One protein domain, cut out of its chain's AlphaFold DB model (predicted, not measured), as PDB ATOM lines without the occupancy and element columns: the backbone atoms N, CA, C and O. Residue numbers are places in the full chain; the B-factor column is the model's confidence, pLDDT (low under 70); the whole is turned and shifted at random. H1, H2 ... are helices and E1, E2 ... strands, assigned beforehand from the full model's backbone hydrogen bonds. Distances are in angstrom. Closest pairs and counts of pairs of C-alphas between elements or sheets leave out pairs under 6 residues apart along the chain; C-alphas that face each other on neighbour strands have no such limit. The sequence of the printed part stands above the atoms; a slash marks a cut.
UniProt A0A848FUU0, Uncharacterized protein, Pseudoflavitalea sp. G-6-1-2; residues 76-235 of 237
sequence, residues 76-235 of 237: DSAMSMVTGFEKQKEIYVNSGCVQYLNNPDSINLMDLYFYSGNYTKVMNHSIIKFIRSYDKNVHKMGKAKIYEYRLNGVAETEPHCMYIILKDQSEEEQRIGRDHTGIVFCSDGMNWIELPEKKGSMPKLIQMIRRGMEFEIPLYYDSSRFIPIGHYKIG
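AT A GLANCE: This is residues 76 to 235 of the 237 residues of an uncharacterized protein of Pseudoflavitalea sp. G-6-1-2 (UniProt A0A848FUU0). Two strongly twisted antiparallel sheets, E1 E5 E4 E3 E2 and E6 E7 E8 E9 E10, are partly face to face as a sandwich, and the chain passes from one to the other at the tight link E5 to E6. The first sheet curls round H3, H1 is beside E7, E8 and E9 of the second, and H4 lies at one end of the whole, far from the mean of the C-alphas. The printed part has 160 residues with four named helices and ten named strands, in the order H1 E1 H2 H3 E2 E3 E4 H4 E5 E6 E7 E8 E9 E10, and the class is mixed, helices and strands. The first sheet has the order E1 - E5 - E4 - E3 - E2, while the second is branched at E8. The whole is compact, with a radius of gyration of the C-alphas of 15.7 A and spans of 48 by 41 by 25 A.

IN THESE COORDINATES: H1 is residues 77 to 83, beginning at C-alpha 77 at (-9.624, 20.912, -56.167). E1 is residues 89 to 93, H2 residues 95 to 98, and H3 residues 106 to 114, 12.1 A long. E2, residues 127 to 138, is 28.8 A long and bends by 70 degrees at residue 135; its C-alpha 127 is at (-19.756, 38.561, -37.376). E3, residues 142 to 152, is 31.2 A long, and E4, residues 161 to 167, is 19.7 A. H4 is residues 171 to 175, and E5, residues 180 to 187, is 22.4 A long. E6 is residues 189 to 194, 16.6 A; E7 is residues 201 to 210, 28.1 A; E8 is residues 213 to 221, 26.1 A. E9 is residues 226 to 228, and E10, residues 232 to 234, ends at C-alpha 234 at (-9.768, 11.990, -41.241).

HOW THE PARTS SIT: E2, E3 and E4 form a meander, each strand the antiparallel neighbour of the one before, with N 134 and O 146 at 2.9 A and N 147 and O 164 at 2.9 A. E5 pairs with E4 at N 163 and O 185, 2.8 A, and with the edge strand E1 at N 91 and O 182, 2.8 A. H3 is on this sheet, its closest C-alphas to E2 being those of Ser 106 and Ile 128, 5.2 A apart. H2 only grazes the sheet with residues 95 to 98, and H4 is not on it. E6, E7, E8 and E9 form the other meander, with N 191 and O 204 at 2.9 A, N 207 and O 215 at 2.9 A and N 220 and O 227 at 2.8 A. E10 pairs with E8 at N 216 and O 232, 2.8 A; E9 and E10 lie on one side of E8, E7 on the other side. H1 stands at the level of this sheet, at a height of 3.3 A. The parts of the two sheets that face each other are 11.5 A centre to centre, with their strands at 8 degrees; the closest C-alphas of E2 and E7 are those of Val 138 and Ser 201, 4.9 A apart. Each O i to N i+4 pair is within hydrogen-bond range in H3 and H4, 2 of 3 are in H1, and H2 is too short for such a pair.

THE WHOLE: The two C-alphas farthest apart, those of Ile 176 and Gly 235, are 49.7 A apart. The printed part has no cut, and its one long link is H3 to E2, residues 115 to 126. The mean pLDDT of the printed part is 70.2, and 77 residues are under 70, among them residues 76 to 91, 102 to 127, 208 to 215 and 229 to 235.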
ATOM      1  N   ASP A  76      -4.928  19.492 -56.589       44.78
ATOM      2  CA  ASP A  76      -6.311  19.009 -56.673       44.78
ATOM      3  C   ASP A  76      -7.309  20.091 -56.211       44.78
ATOM      4  O   ASP A  76      -6.916  21.112 -55.643       44.78
ATOM      5  N   SER A  77      -8.605  19.898 -56.466       49.88
ATOM      6  CA  SER A  77      -9.624  20.912 -56.167       49.88
ATOM      7  C   SER A  77      -9.761  21.238 -54.678       49.88
ATOM      8  O   SER A  77     -10.077  22.380 -54.354       49.88
ATOM      9  N   ALA A  78      -9.488  20.290 -53.774       49.50
ATOM     10  CA  ALA A  78      -9.564  20.506 -52.330       49.50
ATOM     11  C   ALA A  78      -8.349  21.286 -51.815       49.50
ATOM     12  O   ALA A  78      -8.504  22.242 -51.058       49.50
ATOM     13  N   MET A  79      -7.147  20.930 -52.276       50.59
ATOM     14  CA  MET A  79      -5.938  21.710 -52.015       50.59
ATOM     15  C   MET A  79      -6.090  23.119 -52.604       50.59
ATOM     16  O   MET A  79      -5.982  24.092 -51.867       50.59
ATOM     17  N   SER A  80      -6.476  23.249 -53.876       47.34
ATOM     18  CA  SER A  80      -6.707  24.540 -54.544       47.34
ATOM     19  C   SER A  80      -7.740  25.424 -53.820       47.34
ATOM     20  O   SER A  80      -7.547  26.634 -53.715       47.34
ATOM     21  N   MET A  81      -8.780  24.846 -53.205       50.12
ATOM     22  CA  MET A  81      -9.753  25.600 -52.394       50.12
ATOM     23  C   MET A  81      -9.190  26.224 -51.104       50.12
ATOM     24  O   MET A  81      -9.835  27.116 -50.550       50.12
ATOM     25  N   VAL A  82      -8.013  25.781 -50.651       48.47
ATOM     26  CA  VAL A  82      -7.295  26.250 -49.444       48.47
ATOM     27  C   VAL A  82      -5.971  26.949 -49.803       48.47
ATOM     28  O   VAL A  82      -5.402  27.693 -49.005       48.47
ATOM     29  N   THR A  83      -5.451  26.708 -51.010       44.22
ATOM     30  CA  THR A  83      -4.077  27.050 -51.414       44.22
ATOM     31  C   THR A  83      -4.007  27.782 -52.751       44.22
ATOM     32  O   THR A  83      -2.912  28.061 -53.238       44.22
ATOM     33  N   GLY A  84      -5.156  28.086 -53.358       51.47
ATOM     34  CA  GLY A  84      -5.264  29.055 -54.437       51.47
ATOM     35  C   GLY A  84      -4.740  30.409 -53.964       51.47
ATOM     36  O   GLY A  84      -5.012  30.835 -52.841       51.47
ATOM     37  N   PHE A  85      -3.960  31.071 -54.816       41.12
ATOM     38  CA  PHE A  85      -3.182  32.259 -54.444       41.12
ATOM     39  C   PHE A  85      -4.039  33.420 -53.920       41.12
ATOM     40  O   PHE A  85      -3.599  34.195 -53.083       41.12
ATOM     41  N   GLU A  86      -5.288  33.490 -54.371       45.22
ATOM     42  CA  GLU A  86      -6.275  34.498 -53.983       45.22
ATOM     43  C   GLU A  86      -6.750  34.340 -52.523       45.22
ATOM     44  O   GLU A  86      -7.215  35.307 -51.925       45.22
ATOM     45  N   LYS A  87      -6.585  33.148 -51.924       52.94
ATOM     46  CA  LYS A  87      -7.042  32.806 -50.562       52.94
ATOM     47  C   LYS A  87      -5.969  32.913 -49.473       52.94
ATOM     48  O   LYS A  87      -6.315  32.914 -48.292       52.94
ATOM     49  N   GLN A  88      -4.690  33.009 -49.839       61.19
ATOM     50  CA  GLN A  88      -3.592  33.301 -48.909       61.19
ATOM     51  C   GLN A  88      -3.061  34.708 -49.171       61.19
ATOM     52  O   GLN A  88      -2.345  34.934 -50.143       61.19
ATOM     53  N   LYS A  89      -3.386  35.655 -48.289       65.44
ATOM     54  CA  LYS A  89      -2.986  37.054 -48.462       65.44
ATOM     55  C   LYS A  89      -1.805  37.394 -47.560       65.44
ATOM     56  O   LYS A  89      -1.928  37.310 -46.337       65.44
ATOM     57  N   GLU A  90      -0.682  37.795 -48.158       69.56
ATOM     58  CA  GLU A  90       0.363  38.526 -47.433       69.56
ATOM     59  C   GLU A  90      -0.220  39.866 -46.963       69.56
ATOM     60  O   GLU A  90      -0.902  40.565 -47.718       69.56
ATOM     61  N   ILE A  91       0.031  40.213 -45.705       67.62
ATOM     62  CA  ILE A  91      -0.373  41.478 -45.102       67.62
ATOM     63  C   ILE A  91       0.825  42.183 -44.472       67.62
ATOM     64  O   ILE A  91       1.709  41.559 -43.880       67.62
ATOM     65  N   TYR A  92       0.792  43.508 -44.559       70.88
ATOM     66  CA  TYR A  92       1.718  44.413 -43.896       70.88
ATOM     67  C   TYR A  92       0.961  45.098 -42.759       70.88
ATOM     68  O   TYR A  92      -0.117  45.657 -42.968       70.88
ATOM     69  N   VAL A  93       1.488  44.997 -41.540       63.97
ATOM     70  CA  VAL A  93       0.846  45.500 -40.320       63.97
ATOM     71  C   VAL A  93       1.842  46.374 -39.571       63.97
ATOM     72  O   VAL A  93       2.769  45.877 -38.931       63.97
ATOM     73  N   ASN A  94       1.655  47.692 -39.632       64.50
ATOM     74  CA  ASN A  94       2.477  48.615 -38.854       64.50
ATOM     75  C   ASN A  94       2.346  48.352 -37.344       64.50
ATOM     76  O   ASN A  94       1.347  47.804 -36.870       64.50
ATOM     77  N   SER A  95       3.362  48.742 -36.574       63.66
ATOM     78  CA  SER A  95       3.420  48.510 -35.122       63.66
ATOM     79  C   SER A  95       2.207  49.077 -34.368       63.66
ATOM     80  O   SER A  95       1.708  48.442 -33.438       63.66
ATOM     81  N   GLY A  96       1.669  50.216 -34.821       62.22
ATOM     82  CA  GLY A  96       0.446  50.824 -34.293       62.22
ATOM     83  C   GLY A  96      -0.830  50.012 -34.548       62.22
ATOM     84  O   GLY A  96      -1.780  50.138 -33.778       62.22
ATOM     85  N   CYS A  97      -0.856  49.144 -35.564       63.03
ATOM     86  CA  CYS A  97      -1.979  48.252 -35.866       63.03
ATOM     87  C   CYS A  97      -1.950  46.936 -35.069       63.03
ATOM     88  O   CYS A  97      -3.010  46.391 -34.757       63.03
ATOM     89  N   VAL A  98      -0.769  46.431 -34.683       65.12
ATOM     90  CA  VAL A  98      -0.610  45.123 -33.998       65.12
ATOM     91  C   VAL A  98      -1.375  45.043 -32.668       65.12
ATOM     92  O   VAL A  98      -1.888  43.980 -32.307       65.12
ATOM     93  N   GLN A  99      -1.498  46.162 -31.947       63.53
ATOM     94  CA  GLN A  99      -2.269  46.238 -30.699       63.53
ATOM     95  C   GLN A  99      -3.770  45.981 -30.920       63.53
ATOM     96  O   GLN A  99      -4.380  45.232 -30.153       63.53
ATOM     97  N   TYR A 100      -4.347  46.516 -32.003       66.81
ATOM     98  CA  TYR A 100      -5.776  46.398 -32.299       66.81
ATOM     99  C   TYR A 100      -6.172  44.983 -32.729       66.81
ATOM    100  O   TYR A 100      -7.298  44.576 -32.478       66.81
ATOM    101  N   LEU A 101      -5.248  44.172 -33.261       72.50
ATOM    102  CA  LEU A 101      -5.526  42.777 -33.642       72.50
ATOM    103  C   LEU A 101      -5.931  41.863 -32.467       72.50
ATOM    104  O   LEU A 101      -6.434  40.768 -32.692       72.50
ATOM    105  N   ASN A 102      -5.760  42.279 -31.209       68.62
ATOM    106  CA  ASN A 102      -6.283  41.510 -30.070       68.62
ATOM    107  C   ASN A 102      -7.796  41.741 -29.840       68.62
ATOM    108  O   ASN A 102      -8.420  40.946 -29.146       68.62
ATOM    109  N   ASN A 103      -8.383  42.809 -30.398       69.50
ATOM    110  CA  ASN A 103      -9.829  43.074 -30.404       69.50
ATOM    111  C   ASN A 103     -10.209  44.103 -31.503       69.50
ATOM    112  O   ASN A 103     -10.533  45.246 -31.175       69.50
ATOM    113  N   PRO A 104     -10.108  43.747 -32.798       69.50
ATOM    114  CA  PRO A 104     -10.332  44.679 -33.903       69.50
ATOM    115  C   PRO A 104     -11.814  44.772 -34.284       69.50
ATOM    116  O   PRO A 104     -12.557  43.796 -34.157       69.50
ATOM    117  N   ASP A 105     -12.223  45.916 -34.835       63.56
ATOM    118  CA  ASP A 105     -13.561  46.088 -35.406       63.56
ATOM    119  C   ASP A 105     -13.821  45.081 -36.532       63.56
ATOM    120  O   ASP A 105     -13.042  44.970 -37.487       63.56
ATOM    121  N   SER A 106     -14.944  44.359 -36.443       60.34
ATOM    122  CA  SER A 106     -15.251  43.246 -37.348       60.34
ATOM    123  C   SER A 106     -15.282  43.653 -38.826       60.34
ATOM    124  O   SER A 106     -14.983  42.815 -39.666       60.34
ATOM    125  N   ILE A 107     -15.595  44.915 -39.153       56.41
ATOM    126  CA  ILE A 107     -15.678  45.422 -40.536       56.41
ATOM    127  C   ILE A 107     -14.320  45.311 -41.253       56.41
ATOM    128  O   ILE A 107     -14.231  44.673 -42.298       56.41
ATOM    129  N   ASN A 108     -13.241  45.810 -40.646       61.22
ATOM    130  CA  ASN A 108     -11.907  45.794 -41.263       61.22
ATOM    131  C   ASN A 108     -11.360  44.363 -41.451       61.22
ATOM    132  O   ASN A 108     -10.576  44.099 -42.363       61.22
ATOM    133  N   LEU A 109     -11.777  43.417 -40.598       63.88
ATOM    134  CA  LEU A 109     -11.470  41.997 -40.787       63.88
ATOM    135  C   LEU A 109     -12.367  41.325 -41.835       63.88
ATOM    136  O   LEU A 109     -11.909  40.411 -42.515       63.88
ATOM    137  N   MET A 110     -13.624  41.754 -41.970       59.09
ATOM    138  CA  MET A 110     -14.550  41.255 -42.993       59.09
ATOM    139  C   MET A 110     -14.072  41.632 -44.393       59.09
ATOM    140  O   MET A 110     -14.134  40.797 -45.292       59.09
ATOM    141  N   ASP A 111     -13.501  42.825 -44.556       56.88
ATOM    142  CA  ASP A 111     -12.825  43.213 -45.794       56.88
ATOM    143  C   ASP A 111     -11.652  42.269 -46.095       56.88
ATOM    144  O   ASP A 111     -11.586  41.707 -47.187       56.88
ATOM    145  N   LEU A 112     -10.757  42.007 -45.132       58.97
ATOM    146  CA  LEU A 112      -9.659  41.042 -45.319       58.97
ATOM    147  C   LEU A 112     -10.164  39.628 -45.661       58.97
ATOM    148  O   LEU A 112      -9.576  38.967 -46.520       58.97
ATOM    149  N   TYR A 113     -11.259  39.187 -45.038       56.81
ATOM    150  CA  TYR A 113     -11.891  37.895 -45.301       56.81
ATOM    151  C   TYR A 113     -12.495  37.814 -46.714       56.81
ATOM    152  O   TYR A 113     -12.229  36.858 -47.443       56.81
ATOM    153  N   PHE A 114     -13.252  38.820 -47.159       53.59
ATOM    154  CA  PHE A 114     -13.902  38.801 -48.475       53.59
ATOM    155  C   PHE A 114     -12.970  39.172 -49.636       53.59
ATOM    156  O   PHE A 114     -13.109  38.608 -50.722       53.59
ATOM    157  N   TYR A 115     -11.950  40.008 -49.412       51.47
ATOM    158  CA  TYR A 115     -10.852  40.210 -50.370       51.47
ATOM    159  C   TYR A 115      -9.935  38.978 -50.518       51.47
ATOM    160  O   TYR A 115      -8.999  39.039 -51.314       51.47
ATOM    161  N   SER A 116     -10.197  37.874 -49.800       47.09
ATOM    162  CA  SER A 116      -9.603  36.549 -50.061       47.09
ATOM    163  C   SER A 116     -10.455  35.658 -50.992       47.09
ATOM    164  O   SER A 116     -10.214  34.461 -51.121       47.09
ATOM    165  N   GLY A 117     -11.488  36.218 -51.635       43.72
ATOM    166  CA  GLY A 117     -12.292  35.540 -52.663       43.72
ATOM    167  C   GLY A 117     -13.514  34.759 -52.157       43.72
ATOM    168  O   GLY A 117     -14.321  34.316 -52.972       43.72
ATOM    169  N   ASN A 118     -13.722  34.631 -50.841       48.88
ATOM    170  CA  ASN A 118     -14.874  33.920 -50.249       48.88
ATOM    171  C   ASN A 118     -16.167  34.776 -50.262       48.88
ATOM    172  O   ASN A 118     -16.808  34.993 -49.233       48.88
ATOM    173  N   TYR A 119     -16.526  35.339 -51.421       46.94
ATOM    174  CA  TYR A 119     -17.557  36.378 -51.566       46.94
ATOM    175  C   TYR A 119     -18.989  35.809 -51.458       46.94
ATOM    176  O   TYR A 119     -19.640  35.485 -52.454       46.94
ATOM    177  N   THR A 120     -19.501  35.672 -50.232       44.41
ATOM    178  CA  THR A 120     -20.858  35.147 -49.982       44.41
ATOM    179  C   THR A 120     -21.942  36.231 -50.065       44.41
ATOM    180  O   THR A 120     -21.708  37.410 -49.807       44.41
ATOM    181  N   LYS A 121     -23.191  35.828 -50.345       40.25
ATOM    182  CA  LYS A 121     -24.375  36.720 -50.347       40.25
ATOM    183  C   LYS A 121     -24.795  37.240 -48.954       40.25
ATOM    184  O   LYS A 121     -25.851  37.857 -48.841       40.25
ATOM    185  N   VAL A 122     -24.017  36.991 -47.895       44.53
ATOM    186  CA  VAL A 122     -24.413  37.205 -46.488       44.53
ATOM    187  C   VAL A 122     -23.531  38.262 -45.800       44.53
ATOM    188  O   VAL A 122     -23.085  38.086 -44.665       44.53
ATOM    189  N   MET A 123     -23.311  39.396 -46.479       46.88
ATOM    190  CA  MET A 123     -22.633  40.575 -45.907       46.88
ATOM    191  C   MET A 123     -23.256  41.000 -44.565       46.88
ATOM    192  O   MET A 123     -22.549  41.239 -43.593       46.88
ATOM    193  N   ASN A 124     -24.591  41.058 -44.502       47.84
ATOM    194  CA  ASN A 124     -25.319  41.819 -43.479       47.84
ATOM    195  C   ASN A 124     -25.434  41.139 -42.099       47.84
ATOM    196  O   ASN A 124     -25.951  41.758 -41.174       47.84
ATOM    197  N   HIS A 125     -25.018  39.874 -41.958       52.25
ATOM    198  CA  HIS A 125     -25.222  39.084 -40.729       52.25
ATOM    199  C   HIS A 125     -23.965  38.357 -40.234       52.25
ATOM    200  O   HIS A 125     -24.004  37.723 -39.179       52.25
ATOM    201  N   SER A 126     -22.866  38.420 -40.985       57.12
ATOM    202  CA  SER A 126     -21.640  37.708 -40.633       57.12
ATOM    203  C   SER A 126     -20.832  38.512 -39.608       57.12
ATOM    204  O   SER A 126     -20.545  39.687 -39.824       57.12
ATOM    205  N   ILE A 127     -20.469  37.896 -38.481       69.62
ATOM    206  CA  ILE A 127     -19.756  38.561 -37.376       69.62
ATOM    207  C   ILE A 127     -18.423  37.859 -37.131       69.62
ATOM    208  O   ILE A 127     -18.391  36.697 -36.713       69.62
ATOM    209  N   ILE A 128     -17.322  38.585 -37.324       75.12
ATOM    210  CA  ILE A 128     -15.980  38.126 -36.947       75.12
ATOM    211  C   ILE A 128     -15.737  38.448 -35.475       75.12
ATOM    212  O   ILE A 128     -15.851  39.602 -35.061       75.12
ATOM    213  N   LYS A 129     -15.392  37.422 -34.694       82.38
ATOM    214  CA  LYS A 129     -15.112  37.519 -33.258       82.38
ATOM    215  C   LYS A 129     -13.727  36.957 -32.940       82.38
ATOM    216  O   LYS A 129     -13.438  35.814 -33.284       82.38
ATOM    217  N   PHE A 130     -12.904  37.730 -32.234       84.88
ATOM    218  CA  PHE A 130     -11.629  37.258 -31.683       84.88
ATOM    219  C   PHE A 130     -11.840  36.103 -30.691       84.88
ATOM    220  O   PHE A 130     -12.743  36.147 -29.852       84.88
ATOM    221  N   ILE A 131     -11.006  35.066 -30.798       88.50
ATOM    222  CA  ILE A 131     -11.015  33.890 -29.916       88.50
ATOM    223  C   ILE A 131      -9.789  33.898 -29.003       88.50
ATOM    224  O   ILE A 131      -9.934  33.750 -27.791       88.50
ATOM    225  N   ARG A 132      -8.587  34.052 -29.573       90.69
ATOM    226  CA  ARG A 132      -7.310  34.084 -28.839       90.69
ATOM    227  C   ARG A 132      -6.172  34.604 -29.714       90.69
ATOM    228  O   ARG A 132      -6.251  34.563 -30.940       90.69
ATOM    229  N   SER A 133      -5.071  34.991 -29.075       91.12
ATOM    230  CA  SER A 133      -3.758  35.048 -29.719       91.12
ATOM    231  C   SER A 133      -2.743  34.225 -28.924       91.12
ATOM    232  O   SER A 133      -2.914  34.043 -27.718       91.12
ATOM    233  N   TYR A 134      -1.743  33.666 -29.601       93.00
ATOM    234  CA  TYR A 134      -0.707  32.828 -28.994       93.00
ATOM    235  C   TYR A 134       0.570  32.818 -29.836       93.00
ATOM    236  O   TYR A 134       0.518  32.962 -31.055       93.00
ATOM    237  N   ASP A 135       1.714  32.600 -29.194       93.62
ATOM    238  CA  ASP A 135       3.016  32.624 -29.863       93.62
ATOM    239  C   ASP A 135       3.434  31.217 -30.313       93.62
ATOM    240  O   ASP A 135       3.165  30.212 -29.642       93.62
ATOM    241  N   LYS A 136       4.121  31.122 -31.453       93.31
ATOM    242  CA  LYS A 136       4.610  29.854 -32.001       93.31
ATOM    243  C   LYS A 136       5.961  30.037 -32.694       93.31
ATOM    244  O   LYS A 136       6.188  31.012 -33.399       93.31
ATOM    245  N   ASN A 137       6.867  29.069 -32.532       91.44
ATOM    246  CA  ASN A 137       8.060  28.977 -33.377       91.44
ATOM    247  C   ASN A 137       7.703  28.186 -34.643       91.44
ATOM    248  O   ASN A 137       7.515  26.967 -34.588       91.44
ATOM    249  N   VAL A 138       7.573  28.885 -35.762       89.75
ATOM    250  CA  VAL A 138       7.142  28.357 -37.055       89.75
ATOM    251  C   VAL A 138       8.364  28.040 -37.918       89.75
ATOM    252  O   VAL A 138       9.303  28.830 -38.024       89.75
ATOM    253  N   HIS A 139       8.377  26.866 -38.546       82.88
ATOM    254  CA  HIS A 139       9.485  26.433 -39.393       82.88
ATOM    255  C   HIS A 139       9.740  27.439 -40.525       82.88
ATOM    256  O   HIS A 139       8.800  27.919 -41.153       82.88
ATOM    257  N   LYS A 140      11.020  27.751 -40.779       83.44
ATOM    258  CA  LYS A 140      11.526  28.779 -41.719       83.44
ATOM    259  C   LYS A 140      11.129  30.235 -41.431       83.44
ATOM    260  O   LYS A 140      11.946  31.102 -41.711       83.44
ATOM    261  N   MET A 141       9.950  30.510 -40.874       87.62
ATOM    262  CA  MET A 141       9.512  31.866 -40.513       87.62
ATOM    263  C   MET A 141      10.177  32.376 -39.220       87.62
ATOM    264  O   MET A 141      10.490  33.559 -39.120       87.62
ATOM    265  N   GLY A 142      10.441  31.486 -38.257       89.81
ATOM    266  CA  GLY A 142      10.954  31.836 -36.931       89.81
ATOM    267  C   GLY A 142       9.827  32.010 -35.914       89.81
ATOM    268  O   GLY A 142       8.785  31.362 -36.018       89.81
ATOM    269  N   LYS A 143      10.021  32.870 -34.911       92.50
ATOM    270  CA  LYS A 143       8.933  33.224 -33.992       92.50
ATOM    271  C   LYS A 143       7.838  33.987 -34.744       92.50
ATOM    272  O   LYS A 143       8.137  34.847 -35.573       92.50
ATOM    273  N   ALA A 144       6.590  33.668 -34.437       92.06
ATOM    274  CA  ALA A 144       5.423  34.350 -34.958       92.06
ATOM    275  C   ALA A 144       4.319  34.391 -33.899       92.06
ATOM    276  O   ALA A 144       4.098  33.404 -33.184       92.06
ATOM    277  N   LYS A 145       3.578  35.497 -33.857       91.62
ATOM    278  CA  LYS A 145       2.343  35.617 -33.088       91.62
ATOM    279  C   LYS A 145       1.143  35.290 -33.973       91.62
ATOM    280  O   LYS A 145       0.959  35.841 -35.059       91.62
ATOM    281  N   ILE A 146       0.324  34.371 -33.484       91.62
ATOM    282  CA  ILE A 146      -0.860  33.842 -34.153       91.62
ATOM    283  C   ILE A 146      -2.096  34.510 -33.556       91.62
ATOM    284  O   ILE A 146      -2.230  34.569 -32.335       91.62
ATOM    285  N   TYR A 147      -3.016  34.965 -34.399       88.12
ATOM    286  CA  TYR A 147      -4.323  35.490 -34.004       88.12
ATOM    287  C   TYR A 147      -5.418  34.612 -34.611       88.12
ATOM    288  O   TYR A 147      -5.369  34.294 -35.798       88.12
ATOM    289  N   GLU A 148      -6.394  34.213 -33.798       89.94
ATOM    290  CA  GLU A 148      -7.473  33.294 -34.165       89.94
ATOM    291  C   GLU A 148      -8.834  33.966 -33.970       89.94
ATOM    292  O   GLU A 148      -9.153  34.457 -32.881       89.94
ATOM    293  N   TYR A 149      -9.646  33.945 -35.025       84.44
ATOM    294  CA  TYR A 149     -10.977  34.540 -35.069       84.44
ATOM    295  C   TYR A 149     -11.998  33.519 -35.562       84.44
ATOM    296  O   TYR A 149     -11.712  32.740 -36.471       84.44
ATOM    297  N   ARG A 150     -13.215  33.569 -35.017       85.06
ATOM    298  CA  ARG A 150     -14.363  32.813 -35.525       85.06
ATOM    299  C   ARG A 150     -15.228  33.688 -36.417       85.06
ATOM    300  O   ARG A 150     -15.553  34.819 -36.055       85.06
ATOM    301  N   LEU A 151     -15.647  33.101 -37.526       77.25
ATOM    302  CA  LEU A 151     -16.590  33.636 -38.488       77.25
ATOM    303  C   LEU A 151     -17.971  33.072 -38.123       77.25
ATOM    304  O   LEU A 151     -18.199  31.866 -38.185       77.25
ATOM    305  N   ASN A 152     -18.881  33.921 -37.647       72.88
ATOM    306  CA  ASN A 152     -20.234  33.513 -37.251       72.88
ATOM    307  C   ASN A 152     -21.216  33.958 -38.340       72.88
ATOM    308  O   ASN A 152     -21.078  35.073 -38.833       72.88
ATOM    309  N   GLY A 153     -22.201  33.127 -38.698       65.44
ATOM    310  CA  GLY A 153     -23.167  33.428 -39.770       65.44
ATOM    311  C   GLY A 153     -22.757  32.963 -41.176       65.44
ATOM    312  O   GLY A 153     -23.499  33.203 -42.127       65.44
ATOM    313  N   VAL A 154     -21.616  32.278 -41.309       63.28
ATOM    314  CA  VAL A 154     -21.200  31.602 -42.550       63.28
ATOM    315  C   VAL A 154     -22.017  30.324 -42.806       63.28
ATOM    316  O   VAL A 154     -22.652  29.786 -41.897       63.28
ATOM    317  N   ALA A 155     -22.028  29.843 -44.053       57.94
ATOM    318  CA  ALA A 155     -22.686  28.590 -44.429       57.94
ATOM    319  C   ALA A 155     -21.822  27.363 -44.077       57.94
ATOM    320  O   ALA A 155     -20.601  27.467 -44.063       57.94
ATOM    321  N   GLU A 156     -22.435  26.184 -43.894       54.84
ATOM    322  CA  GLU A 156     -21.728  24.928 -43.542       54.84
ATOM    323  C   GLU A 156     -20.618  24.504 -44.530       54.84
ATOM    324  O   GLU A 156     -19.829  23.621 -44.209       54.84
ATOM    325  N   THR A 157     -20.567  25.083 -45.732       56.44
ATOM    326  CA  THR A 157     -19.555  24.808 -46.767       56.44
ATOM    327  C   THR A 157     -18.374  25.781 -46.768       56.44
ATOM    328  O   THR A 157     -17.435  25.575 -47.532       56.44
ATOM    329  N   GLU A 158     -18.426  26.850 -45.973       63.56
ATOM    330  CA  GLU A 158     -17.383  27.879 -45.899       63.56
ATOM    331  C   GLU A 158     -16.485  27.666 -44.669       63.56
ATOM    332  O   GLU A 158     -16.959  27.136 -43.662       63.56
ATOM    333  N   PRO A 159     -15.212  28.106 -44.693       69.69
ATOM    334  CA  PRO A 159     -14.335  27.992 -43.533       69.69
ATOM    335  C   PRO A 159     -14.861  28.780 -42.323       69.69
ATOM    336  O   PRO A 159     -15.209  29.954 -42.439       69.69
ATOM    337  N   HIS A 160     -14.872  28.163 -41.139       77.56
ATOM    338  CA  HIS A 160     -15.462  28.767 -39.933       77.56
ATOM    339  C   HIS A 160     -14.509  29.654 -39.109       77.56
ATOM    340  O   HIS A 160     -14.964  30.397 -38.230       77.56
ATOM    341  N   CYS A 161     -13.197  29.600 -39.354       82.19
ATOM    342  CA  CYS A 161     -12.204  30.423 -38.660       82.19
ATOM    343  C   CYS A 161     -11.260  31.149 -39.630       82.19
ATOM    344  O   CYS A 161     -10.932  30.668 -40.716       82.19
ATOM    345  N   MET A 162     -10.777  32.309 -39.187       82.38
ATOM    346  CA  MET A 162      -9.703  33.060 -39.831       82.38
ATOM    347  C   MET A 162      -8.488  33.102 -38.902       82.38
ATOM    348  O   MET A 162      -8.618  33.340 -37.696       82.38
ATOM    349  N   TYR A 163      -7.307  32.905 -39.476       86.62
ATOM    350  CA  TYR A 163      -6.026  32.917 -38.781       86.62
ATOM    351  C   TYR A 163      -5.115  33.974 -39.388       86.62
ATOM    352  O   TYR A 163      -4.949  34.020 -40.605       86.62
ATOM    353  N   ILE A 164      -4.491  34.794 -38.546       85.25
ATOM    354  CA  ILE A 164      -3.449  35.736 -38.966       85.25
ATOM    355  C   ILE A 164      -2.139  35.307 -38.307       85.25
ATOM    356  O   ILE A 164      -2.042  35.274 -37.080       85.25
ATOM    357  N   ILE A 165      -1.144  34.963 -39.123       89.50
ATOM    358  CA  ILE A 165       0.203  34.583 -38.687       89.50
ATOM    359  C   ILE A 165       1.126  35.774 -38.948       89.50
ATOM    360  O   ILE A 165       1.474  36.026 -40.098       89.50
ATOM    361  N   LEU A 166       1.515  36.509 -37.905       87.31
ATOM    362  CA  LEU A 166       2.465  37.625 -38.000       87.31
ATOM    363  C   LEU A 166       3.842  37.186 -37.512       87.31
ATOM    364  O   LEU A 166       3.970  36.698 -36.391       87.31
ATOM    365  N   LYS A 167       4.874  37.380 -38.335       88.75
ATOM    366  CA  LYS A 167       6.271  37.139 -37.952       88.75
ATOM    367  C   LYS A 167       6.689  38.150 -36.872       88.75
ATOM    368  O   LYS A 167       6.429  39.345 -37.021       88.75
ATOM    369  N   ASP A 168       7.390  37.695 -35.833       86.69
ATOM    370  CA  ASP A 168       8.057  38.598 -34.886       86.69
ATOM    371  C   ASP A 168       9.109  39.436 -35.630       86.69
ATOM    372  O   ASP A 168       9.954  38.901 -36.358       86.69
ATOM    373  N   GLN A 169       9.106  40.750 -35.415       81.56
ATOM    374  CA  GLN A 169      10.181  41.610 -35.904       81.56
ATOM    375  C   GLN A 169      11.459  41.410 -35.083       81.56
ATOM    376  O   GLN A 169      11.424  41.355 -33.852       81.56
ATOM    377  N   SER A 170      12.602  41.364 -35.764       81.75
ATOM    378  CA  SER A 170      13.904  41.540 -35.118       81.75
ATOM    379  C   SER A 170      14.089  42.978 -34.616       81.75
ATOM    380  O   SER A 170      13.463  43.911 -35.120       81.75
ATOM    381  N   GLU A 171      14.999  43.179 -33.657       80.06
ATOM    382  CA  GLU A 171      15.351  44.526 -33.179       80.06
ATOM    383  C   GLU A 171      15.806  45.456 -34.313       80.06
ATOM    384  O   GLU A 171      15.571  46.657 -34.259       80.06
ATOM    385  N   GLU A 172      16.461  44.921 -35.345       79.44
ATOM    386  CA  GLU A 172      16.923  45.711 -36.485       79.44
ATOM    387  C   GLU A 172      15.756  46.148 -37.381       79.44
ATOM    388  O   GLU A 172      15.669  47.326 -37.719       79.44
ATOM    389  N   GLU A 173      14.799  45.251 -37.664       78.88
ATOM    390  CA  GLU A 173      13.547  45.583 -38.367       78.88
ATOM    391  C   GLU A 173      12.728  46.649 -37.614       78.88
ATOM    392  O   GLU A 173      12.172  47.550 -38.247       78.88
ATOM    393  N   GLN A 174      12.716  46.602 -36.276       76.06
ATOM    394  CA  GLN A 174      12.090  47.623 -35.425       76.06
ATOM    395  C   GLN A 174      12.833  48.968 -35.480       76.06
ATOM    396  O   GLN A 174      12.199  50.009 -35.642       76.06
ATOM    397  N   ARG A 175      14.172  48.971 -35.382       74.56
ATOM    398  CA  ARG A 175      14.999  50.197 -35.417       74.56
ATOM    399  C   ARG A 175      14.886  50.958 -36.739       74.56
ATOM    400  O   ARG A 175      14.952  52.182 -36.723       74.56
ATOM    401  N   ILE A 176      14.706  50.257 -37.860       77.75
ATOM    402  CA  ILE A 176      14.484  50.879 -39.180       77.75
ATOM    403  C   ILE A 176      13.006  51.194 -39.466       77.75
ATOM    404  O   ILE A 176      12.686  51.615 -40.576       77.75
ATOM    405  N   GLY A 177      12.105  50.986 -38.498       67.44
ATOM    406  CA  GLY A 177      10.690  51.338 -38.617       67.44
ATOM    407  C   GLY A 177       9.928  50.559 -39.690       67.44
ATOM    408  O   GLY A 177       9.013  51.113 -40.296       67.44
ATOM    409  N   ARG A 178      10.298  49.298 -39.966       70.12
ATOM    410  CA  ARG A 178       9.513  48.446 -40.874       70.12
ATOM    411  C   ARG A 178       8.172  48.058 -40.252       70.12
ATOM    412  O   ARG A 178       8.030  47.984 -39.032       70.12
ATOM    413  N   ASP A 179       7.226  47.708 -41.115       68.06
ATOM    414  CA  ASP A 179       5.986  47.036 -40.729       68.06
ATOM    415  C   ASP A 179       6.219  45.539 -40.454       68.06
ATOM    416  O   ASP A 179       7.249  44.963 -40.822       68.06
ATOM    417  N   HIS A 180       5.277  44.891 -39.769       68.94
ATOM    418  CA  HIS A 180       5.274  43.439 -39.600       68.94
ATOM    419  C   HIS A 180       4.754  42.793 -40.884       68.94
ATOM    420  O   HIS A 180       3.693  43.178 -41.376       68.94
ATOM    421  N   THR A 181       5.446  41.769 -41.381       73.69
ATOM    422  CA  THR A 181       4.926  40.898 -42.444       73.69
ATOM    423  C   THR A 181       4.175  39.724 -41.820       73.69
ATOM    424  O   THR A 181       4.663  39.079 -40.884       73.69
ATOM    425  N   GLY A 182       2.990  39.426 -42.340       79.25
ATOM    426  CA  GLY A 182       2.190  38.276 -41.930       79.25
ATOM    427  C   GLY A 182       1.366  37.695 -43.069       79.25
ATOM    428  O   GLY A 182       1.330  38.246 -44.166       79.25
ATOM    429  N   ILE A 183       0.709  36.567 -42.812       80.81
ATOM    430  CA  ILE A 183      -0.124  35.863 -43.792       80.81
ATOM    431  C   ILE A 183      -1.465  35.496 -43.155       80.81
ATOM    432  O   ILE A 183      -1.517  35.020 -42.015       80.81
ATOM    433  N   VAL A 184      -2.547  35.733 -43.899       77.69
ATOM    434  CA  VAL A 184      -3.925  35.398 -43.514       77.69
ATOM    435  C   VAL A 184      -4.345  34.066 -44.138       77.69
ATOM    436  O   VAL A 184      -4.095  33.826 -45.319       77.69
ATOM    437  N   PHE A 185      -5.029  33.234 -43.350       79.69
ATOM    438  CA  PHE A 185      -5.637  31.969 -43.764       79.69
ATOM    439  C   PHE A 185      -7.099  31.895 -43.333       79.69
ATOM    440  O   PHE A 185      -7.464  32.401 -42.272       79.69
ATOM    441  N   CYS A 186      -7.901  31.158 -44.099       76.38
ATOM    442  CA  CYS A 186      -9.240  30.725 -43.707       76.38
ATOM    443  C   CYS A 186      -9.254  29.190 -43.624       76.38
ATOM    444  O   CYS A 186      -8.697  28.525 -44.497       76.38
ATOM    445  N   SER A 187      -9.816  28.630 -42.554       78.88
ATOM    446  CA  SER A 187      -9.838  27.184 -42.274       78.88
ATOM    447  C   SER A 187     -10.854  26.880 -41.170       78.88
ATOM    448  O   SER A 187     -11.133  27.739 -40.337       78.88
ATOM    449  N   ASP A 188     -11.383  25.660 -41.110       77.44
ATOM    450  CA  ASP A 188     -12.278  25.244 -40.019       77.44
ATOM    451  C   ASP A 188     -11.547  25.046 -38.679       77.44
ATOM    452  O   ASP A 188     -12.164  25.103 -37.615       77.44
ATOM    453  N   GLY A 189     -10.221  24.877 -38.713       84.00
ATOM    454  CA  GLY A 189      -9.383  24.764 -37.525       84.00
ATOM    455  C   GLY A 189      -7.893  24.672 -37.860       84.00
ATOM    456  O   GLY A 189      -7.504  23.919 -38.746       84.00
ATOM    457  N   MET A 190      -7.024  25.382 -37.138       86.50
ATOM    458  CA  MET A 190      -5.570  25.240 -37.297       86.50
ATOM    459  C   MET A 190      -4.946  24.386 -36.188       86.50
ATOM    460  O   MET A 190      -4.990  24.727 -35.006       86.50
ATOM    461  N   ASN A 191      -4.284  23.311 -36.609       87.56
ATOM    462  CA  ASN A 191      -3.436  22.445 -35.799       87.56
ATOM    463  C   ASN A 191      -1.943  22.691 -36.105       87.56
ATOM    464  O   ASN A 191      -1.581  23.381 -37.058       87.56
ATOM    465  N   TRP A 192      -1.059  22.085 -35.305       85.94
ATOM    466  CA  TRP A 192       0.397  22.227 -35.428       85.94
ATOM    467  C   TRP A 192       1.099  20.866 -35.456       85.94
ATOM    468  O   TRP A 192       0.779  19.980 -34.665       85.94
ATOM    469  N   ILE A 193       2.080  20.709 -36.347       81.69
ATOM    470  CA  ILE A 193       2.996  19.559 -36.380       81.69
ATOM    471  C   ILE A 193       4.331  20.002 -35.784       81.69
ATOM    472  O   ILE A 193       5.027  20.824 -36.377       81.69
ATOM    473  N   GLU A 194       4.715  19.455 -34.634       79.94
ATOM    474  CA  GLU A 194       6.054  19.670 -34.073       79.94
ATOM    475  C   GLU A 194       7.100  18.911 -34.902       79.94
ATOM    476  O   GLU A 194       6.976  17.701 -35.115       79.94
ATOM    477  N   LEU A 195       8.131  19.608 -35.387       72.88
ATOM    478  CA  LEU A 195       9.185  18.991 -36.190       72.88
ATOM    479  C   LEU A 195      10.304  18.422 -35.297       72.88
ATOM    480  O   LEU A 195      10.579  18.961 -34.219       72.88
ATOM    481  N   PRO A 196      11.008  17.359 -35.739       71.12
ATOM    482  CA  PRO A 196      12.157  16.819 -35.017       71.12
ATOM    483  C   PRO A 196      13.239  17.864 -34.709       71.12
ATOM    484  O   PRO A 196      13.365  18.885 -35.385       71.12
ATOM    485  N   GLU A 197      14.085  17.559 -33.719       68.56
ATOM    486  CA  GLU A 197      15.362  18.261 -33.491       68.56
ATOM    487  C   GLU A 197      15.215  19.774 -33.218       68.56
ATOM    488  O   GLU A 197      16.091  20.565 -33.557       68.56
ATOM    489  N   LYS A 198      14.104  20.186 -32.586       66.00
ATOM    490  CA  LYS A 198      13.759  21.593 -32.285       66.00
ATOM    491  C   LYS A 198      13.646  22.500 -33.524       66.00
ATOM    492  O   LYS A 198      13.730  23.720 -33.386       66.00
ATOM    493  N   LYS A 199      13.387  21.955 -34.719       73.06
ATOM    494  CA  LYS A 199      13.265  22.715 -35.987       73.06
ATOM    495  C   LYS A 199      12.006  23.604 -36.086       73.06
ATOM    496  O   LYS A 199      11.630  24.006 -37.184       73.06
ATOM    497  N   GLY A 200      11.372  23.931 -34.961       82.62
ATOM    498  CA  GLY A 200      10.086  24.617 -34.887       82.62
ATOM    499  C   GLY A 200       8.910  23.689 -35.187       82.62
ATOM    500  O   GLY A 200       9.023  22.464 -35.143       82.62
ATOM    501  N   SER A 201       7.780  24.301 -35.504       83.25
ATOM    502  CA  SER A 201       6.517  23.638 -35.813       83.25
ATOM    503  C   SER A 201       5.994  24.075 -37.179       83.25
ATOM    504  O   SER A 201       6.362  25.131 -37.690       83.25
ATOM    505  N   MET A 202       5.142  23.262 -37.787       84.44
ATOM    506  CA  MET A 202       4.567  23.506 -39.105       84.44
ATOM    507  C   MET A 202       3.040  23.635 -38.974       84.44
ATOM    508  O   MET A 202       2.433  22.751 -38.356       84.44
ATOM    509  N   PRO A 203       2.413  24.710 -39.491       88.12
ATOM    510  CA  PRO A 203       0.968  24.869 -39.420       88.12
ATOM    511  C   PRO A 203       0.266  23.834 -40.300       88.12
ATOM    512  O   PRO A 203       0.812  23.339 -41.294       88.12
ATOM    513  N   LYS A 204      -0.946  23.474 -39.888       84.69
ATOM    514  CA  LYS A 204      -1.720  22.387 -40.475       84.69
ATOM    515  C   LYS A 204      -3.203  22.752 -40.431       84.69
ATOM    516  O   LYS A 204      -3.806  22.722 -39.359       84.69
ATOM    517  N   LEU A 205      -3.767  23.136 -41.572       84.12
ATOM    518  CA  LEU A 205      -5.153  23.606 -41.664       84.12
ATOM    519  C   LEU A 205      -6.124  22.433 -41.802       84.12
ATOM    520  O   LEU A 205      -5.852  21.510 -42.563       84.12
ATOM    521  N   ILE A 206      -7.249  22.491 -41.100       78.94
ATOM    522  CA  ILE A 206      -8.399  21.598 -41.266       78.94
ATOM    523  C   ILE A 206      -9.341  22.225 -42.299       78.94
ATOM    524  O   ILE A 206      -9.681  23.408 -42.202       78.94
ATOM    525  N   GLN A 207      -9.777  21.428 -43.270       73.81
ATOM    526  CA  GLN A 207     -10.837  21.776 -44.209       73.81
ATOM    527  C   GLN A 207     -11.916  20.694 -44.178       73.81
ATOM    528  O   GLN A 207     -11.659  19.547 -44.556       73.81
ATOM    529  N   MET A 208     -13.128  21.047 -43.761       65.31
ATOM    530  CA  MET A 208     -14.299  20.195 -43.942       65.31
ATOM    531  C   MET A 208     -14.724  20.228 -45.418       65.31
ATOM    532  O   MET A 208     -14.717  21.281 -46.052       65.31
ATOM    533  N   ILE A 209     -15.086  19.071 -45.980       61.28
ATOM    534  CA  ILE A 209     -15.591  18.958 -47.370       61.28
ATOM    535  C   ILE A 209     -17.035  18.439 -47.408       61.28
ATOM    536  O   ILE A 209     -17.814  18.774 -48.297       61.28
ATOM    537  N   ARG A 210     -17.416  17.627 -46.419       59.06
ATOM    538  CA  ARG A 210     -18.801  17.240 -46.115       59.06
ATOM    539  C   ARG A 210     -18.889  16.923 -44.625       59.06
ATOM    540  O   ARG A 210     -17.861  16.641 -44.012       59.06
ATOM    541  N   ARG A 211     -20.096  16.910 -44.050       59.72
ATOM    542  CA  ARG A 211     -20.314  16.511 -42.647       59.72
ATOM    543  C   ARG A 211     -19.601  15.182 -42.349       59.72
ATOM    544  O   ARG A 211     -19.852  14.190 -43.031       59.72
ATOM    545  N   GLY A 212     -18.708  15.183 -41.360       60.41
ATOM    546  CA  GLY A 212     -17.917  14.008 -40.975       60.41
ATOM    547  C   GLY A 212     -16.724  13.666 -41.881       60.41
ATOM    548  O   GLY A 212     -16.137  12.607 -41.690       60.41
ATOM    549  N   MET A 213     -16.343  14.517 -42.844       63.66
ATOM    550  CA  MET A 213     -15.052  14.412 -43.537       63.66
ATOM    551  C   MET A 213     -14.263  15.714 -43.497       63.66
ATOM    552  O   MET A 213     -14.651  16.725 -44.091       63.66
ATOM    553  N   GLU A 214     -13.086  15.607 -42.897       67.44
ATOM    554  CA  GLU A 214     -12.098  16.667 -42.751       67.44
ATOM    555  C   GLU A 214     -10.788  16.257 -43.426       67.44
ATOM    556  O   GLU A 214     -10.399  15.085 -43.402       67.44
ATOM    557  N   PHE A 215     -10.097  17.224 -44.019       69.81
ATOM    558  CA  PHE A 215      -8.749  17.075 -44.552       69.81
ATOM    559  C   PHE A 215      -7.795  17.977 -43.780       69.81
ATOM    560  O   PHE A 215      -8.035  19.175 -43.667       69.81
ATOM    561  N   GLU A 216      -6.689  17.417 -43.294       75.25
ATOM    562  CA  GLU A 216      -5.625  18.180 -42.648       75.25
ATOM    563  C   GLU A 216      -4.466  18.423 -43.623       75.25
ATOM    564  O   GLU A 216      -3.841  17.490 -44.133       75.25
ATOM    565  N   ILE A 217      -4.193  19.700 -43.896       75.06
ATOM    566  CA  ILE A 217      -3.312  20.202 -44.956       75.06
ATOM    567  C   ILE A 217      -2.051  20.809 -44.312       75.06
ATOM    568  O   ILE A 217      -2.110  21.930 -43.799       75.06
ATOM    569  N   PRO A 218      -0.908  20.091 -44.277       77.31
ATOM    570  CA  PRO A 218       0.372  20.640 -43.820       77.31
ATOM    571  C   PRO A 218       0.918  21.728 -44.758       77.31
ATOM    572  O   PRO A 218       1.008  21.535 -45.973       77.31
ATOM    573  N   LEU A 219       1.354  22.844 -44.170       78.75
ATOM    574  CA  LEU A 219       1.813  24.046 -44.870       78.75
ATOM    575  C   LEU A 219       3.294  24.358 -44.587       78.75
ATOM    576  O   LEU A 219       3.677  24.608 -43.446       78.75
ATOM    577  N   TYR A 220       4.124  24.423 -45.626       77.25
ATOM    578  CA  TYR A 220       5.545  24.781 -45.551       77.25
ATOM    579  C   TYR A 220       5.781  26.248 -45.944       77.25
ATOM    580  O   TYR A 220       5.391  26.665 -47.031       77.25
ATOM    581  N   TYR A 221       6.479  27.015 -45.101       80.56
ATOM    582  CA  TYR A 221       6.854  28.397 -45.416       80.56
ATOM    583  C   TYR A 221       8.079  28.461 -46.343       80.56
ATOM    584  O   TYR A 221       9.169  28.017 -45.969       80.56
ATOM    585  N   ASP A 222       7.928  29.046 -47.536       70.12
ATOM    586  CA  ASP A 222       8.983  29.106 -48.563       70.12
ATOM    587  C   ASP A 222       9.900  30.343 -48.483       70.12
ATOM    588  O   ASP A 222      10.775  30.505 -49.332       70.12
ATOM    589  N   SER A 223       9.752  31.153 -47.427       74.38
ATOM    590  CA  SER A 223      10.264  32.525 -47.213       74.38
ATOM    591  C   SER A 223       9.430  33.683 -47.781       74.38
ATOM    592  O   SER A 223       9.704  34.821 -47.409       74.38
ATOM    593  N   SER A 224       8.372  33.406 -48.554       73.31
ATOM    594  CA  SER A 224       7.390  34.404 -49.028       73.31
ATOM    595  C   SER A 224       5.935  34.054 -48.685       73.31
ATOM    596  O   SER A 224       5.142  34.925 -48.348       73.31
ATOM    597  N   ARG A 225       5.573  32.768 -48.743       72.12
ATOM    598  CA  ARG A 225       4.200  32.254 -48.587       72.12
ATOM    599  C   ARG A 225       4.206  30.860 -47.963       72.12
ATOM    600  O   ARG A 225       5.266  30.250 -47.797       72.12
ATOM    601  N   PHE A 226       3.029  30.313 -47.665       76.94
ATOM    602  CA  PHE A 226       2.891  28.930 -47.205       76.94
ATOM    603  C   PHE A 226       2.411  28.001 -48.330       76.94
ATOM    604  O   PHE A 226       1.230  27.941 -48.673       76.94
ATOM    605  N   ILE A 227       3.339  27.221 -48.883       72.19
ATOM    606  CA  ILE A 227       3.049  26.192 -49.884       72.19
ATOM    607  C   ILE A 227       2.450  24.958 -49.182       72.19
ATOM    608  O   ILE A 227       3.040  24.470 -48.214       72.19
ATOM    609  N   PRO A 228       1.334  24.384 -49.661       71.56
ATOM    610  CA  PRO A 228       0.865  23.090 -49.175       71.56
ATOM    611  C   PRO A 228       1.819  21.964 -49.582       71.56
ATOM    612  O   PRO A 228       2.181  21.818 -50.748       71.56
ATOM    613  N   ILE A 229       2.186  21.108 -48.631       65.00
ATOM    614  CA  ILE A 229       3.037  19.933 -48.899       65.00
ATOM    615  C   ILE A 229       2.284  18.604 -48.776       65.00
ATOM    616  O   ILE A 229       2.897  17.540 -48.680       65.00
ATOM    617  N   GLY A 230       0.953  18.679 -48.790       60.69
ATOM    618  CA  GLY A 230       0.041  17.553 -48.926       60.69
ATOM    619  C   GLY A 230      -1.296  17.782 -48.241       60.69
ATOM    620  O   GLY A 230      -1.617  18.893 -47.833       60.69
ATOM    621  N   HIS A 231      -2.045  16.697 -48.086       58.34
ATOM    622  CA  HIS A 231      -3.234  16.608 -47.246       58.34
ATOM    623  C   HIS A 231      -3.310  15.206 -46.621       58.34
ATOM    624  O   HIS A 231      -2.622  14.291 -47.080       58.34
ATOM    625  N   TYR A 232      -4.169  14.992 -45.630       55.00
ATOM    626  CA  TYR A 232      -4.672  13.661 -45.271       55.00
ATOM    627  C   TYR A 232      -6.111  13.751 -44.761       55.00
ATOM    628  O   TYR A 232      -6.454  14.682 -44.041       55.00
ATOM    629  N   LYS A 233      -6.958  12.795 -45.157       57.16
ATOM    630  CA  LYS A 233      -8.362  12.733 -44.727       57.16
ATOM    631  C   LYS A 233      -8.468  12.080 -43.348       57.16
ATOM    632  O   LYS A 233      -7.789  11.085 -43.094       57.16
ATOM    633  N   ILE A 234      -9.346  12.602 -42.503       48.53
ATOM    634  CA  ILE A 234      -9.768  11.990 -41.241       48.53
ATOM    635  C   ILE A 234     -10.997  11.104 -41.507       48.53
ATOM    636  O   ILE A 234     -11.934  11.535 -42.177       48.53
ATOM    637  N   GLY A 235     -10.991   9.885 -40.954       43.31
ATOM    638  CA  GLY A 235     -12.133   8.959 -40.947       43.31
ATOM    639  C   GLY A 235     -12.092   7.830 -41.988       43.31
ATOM    640  O   GLY A 235     -11.425   7.927 -43.021       43.31
TER     641      GLY A 235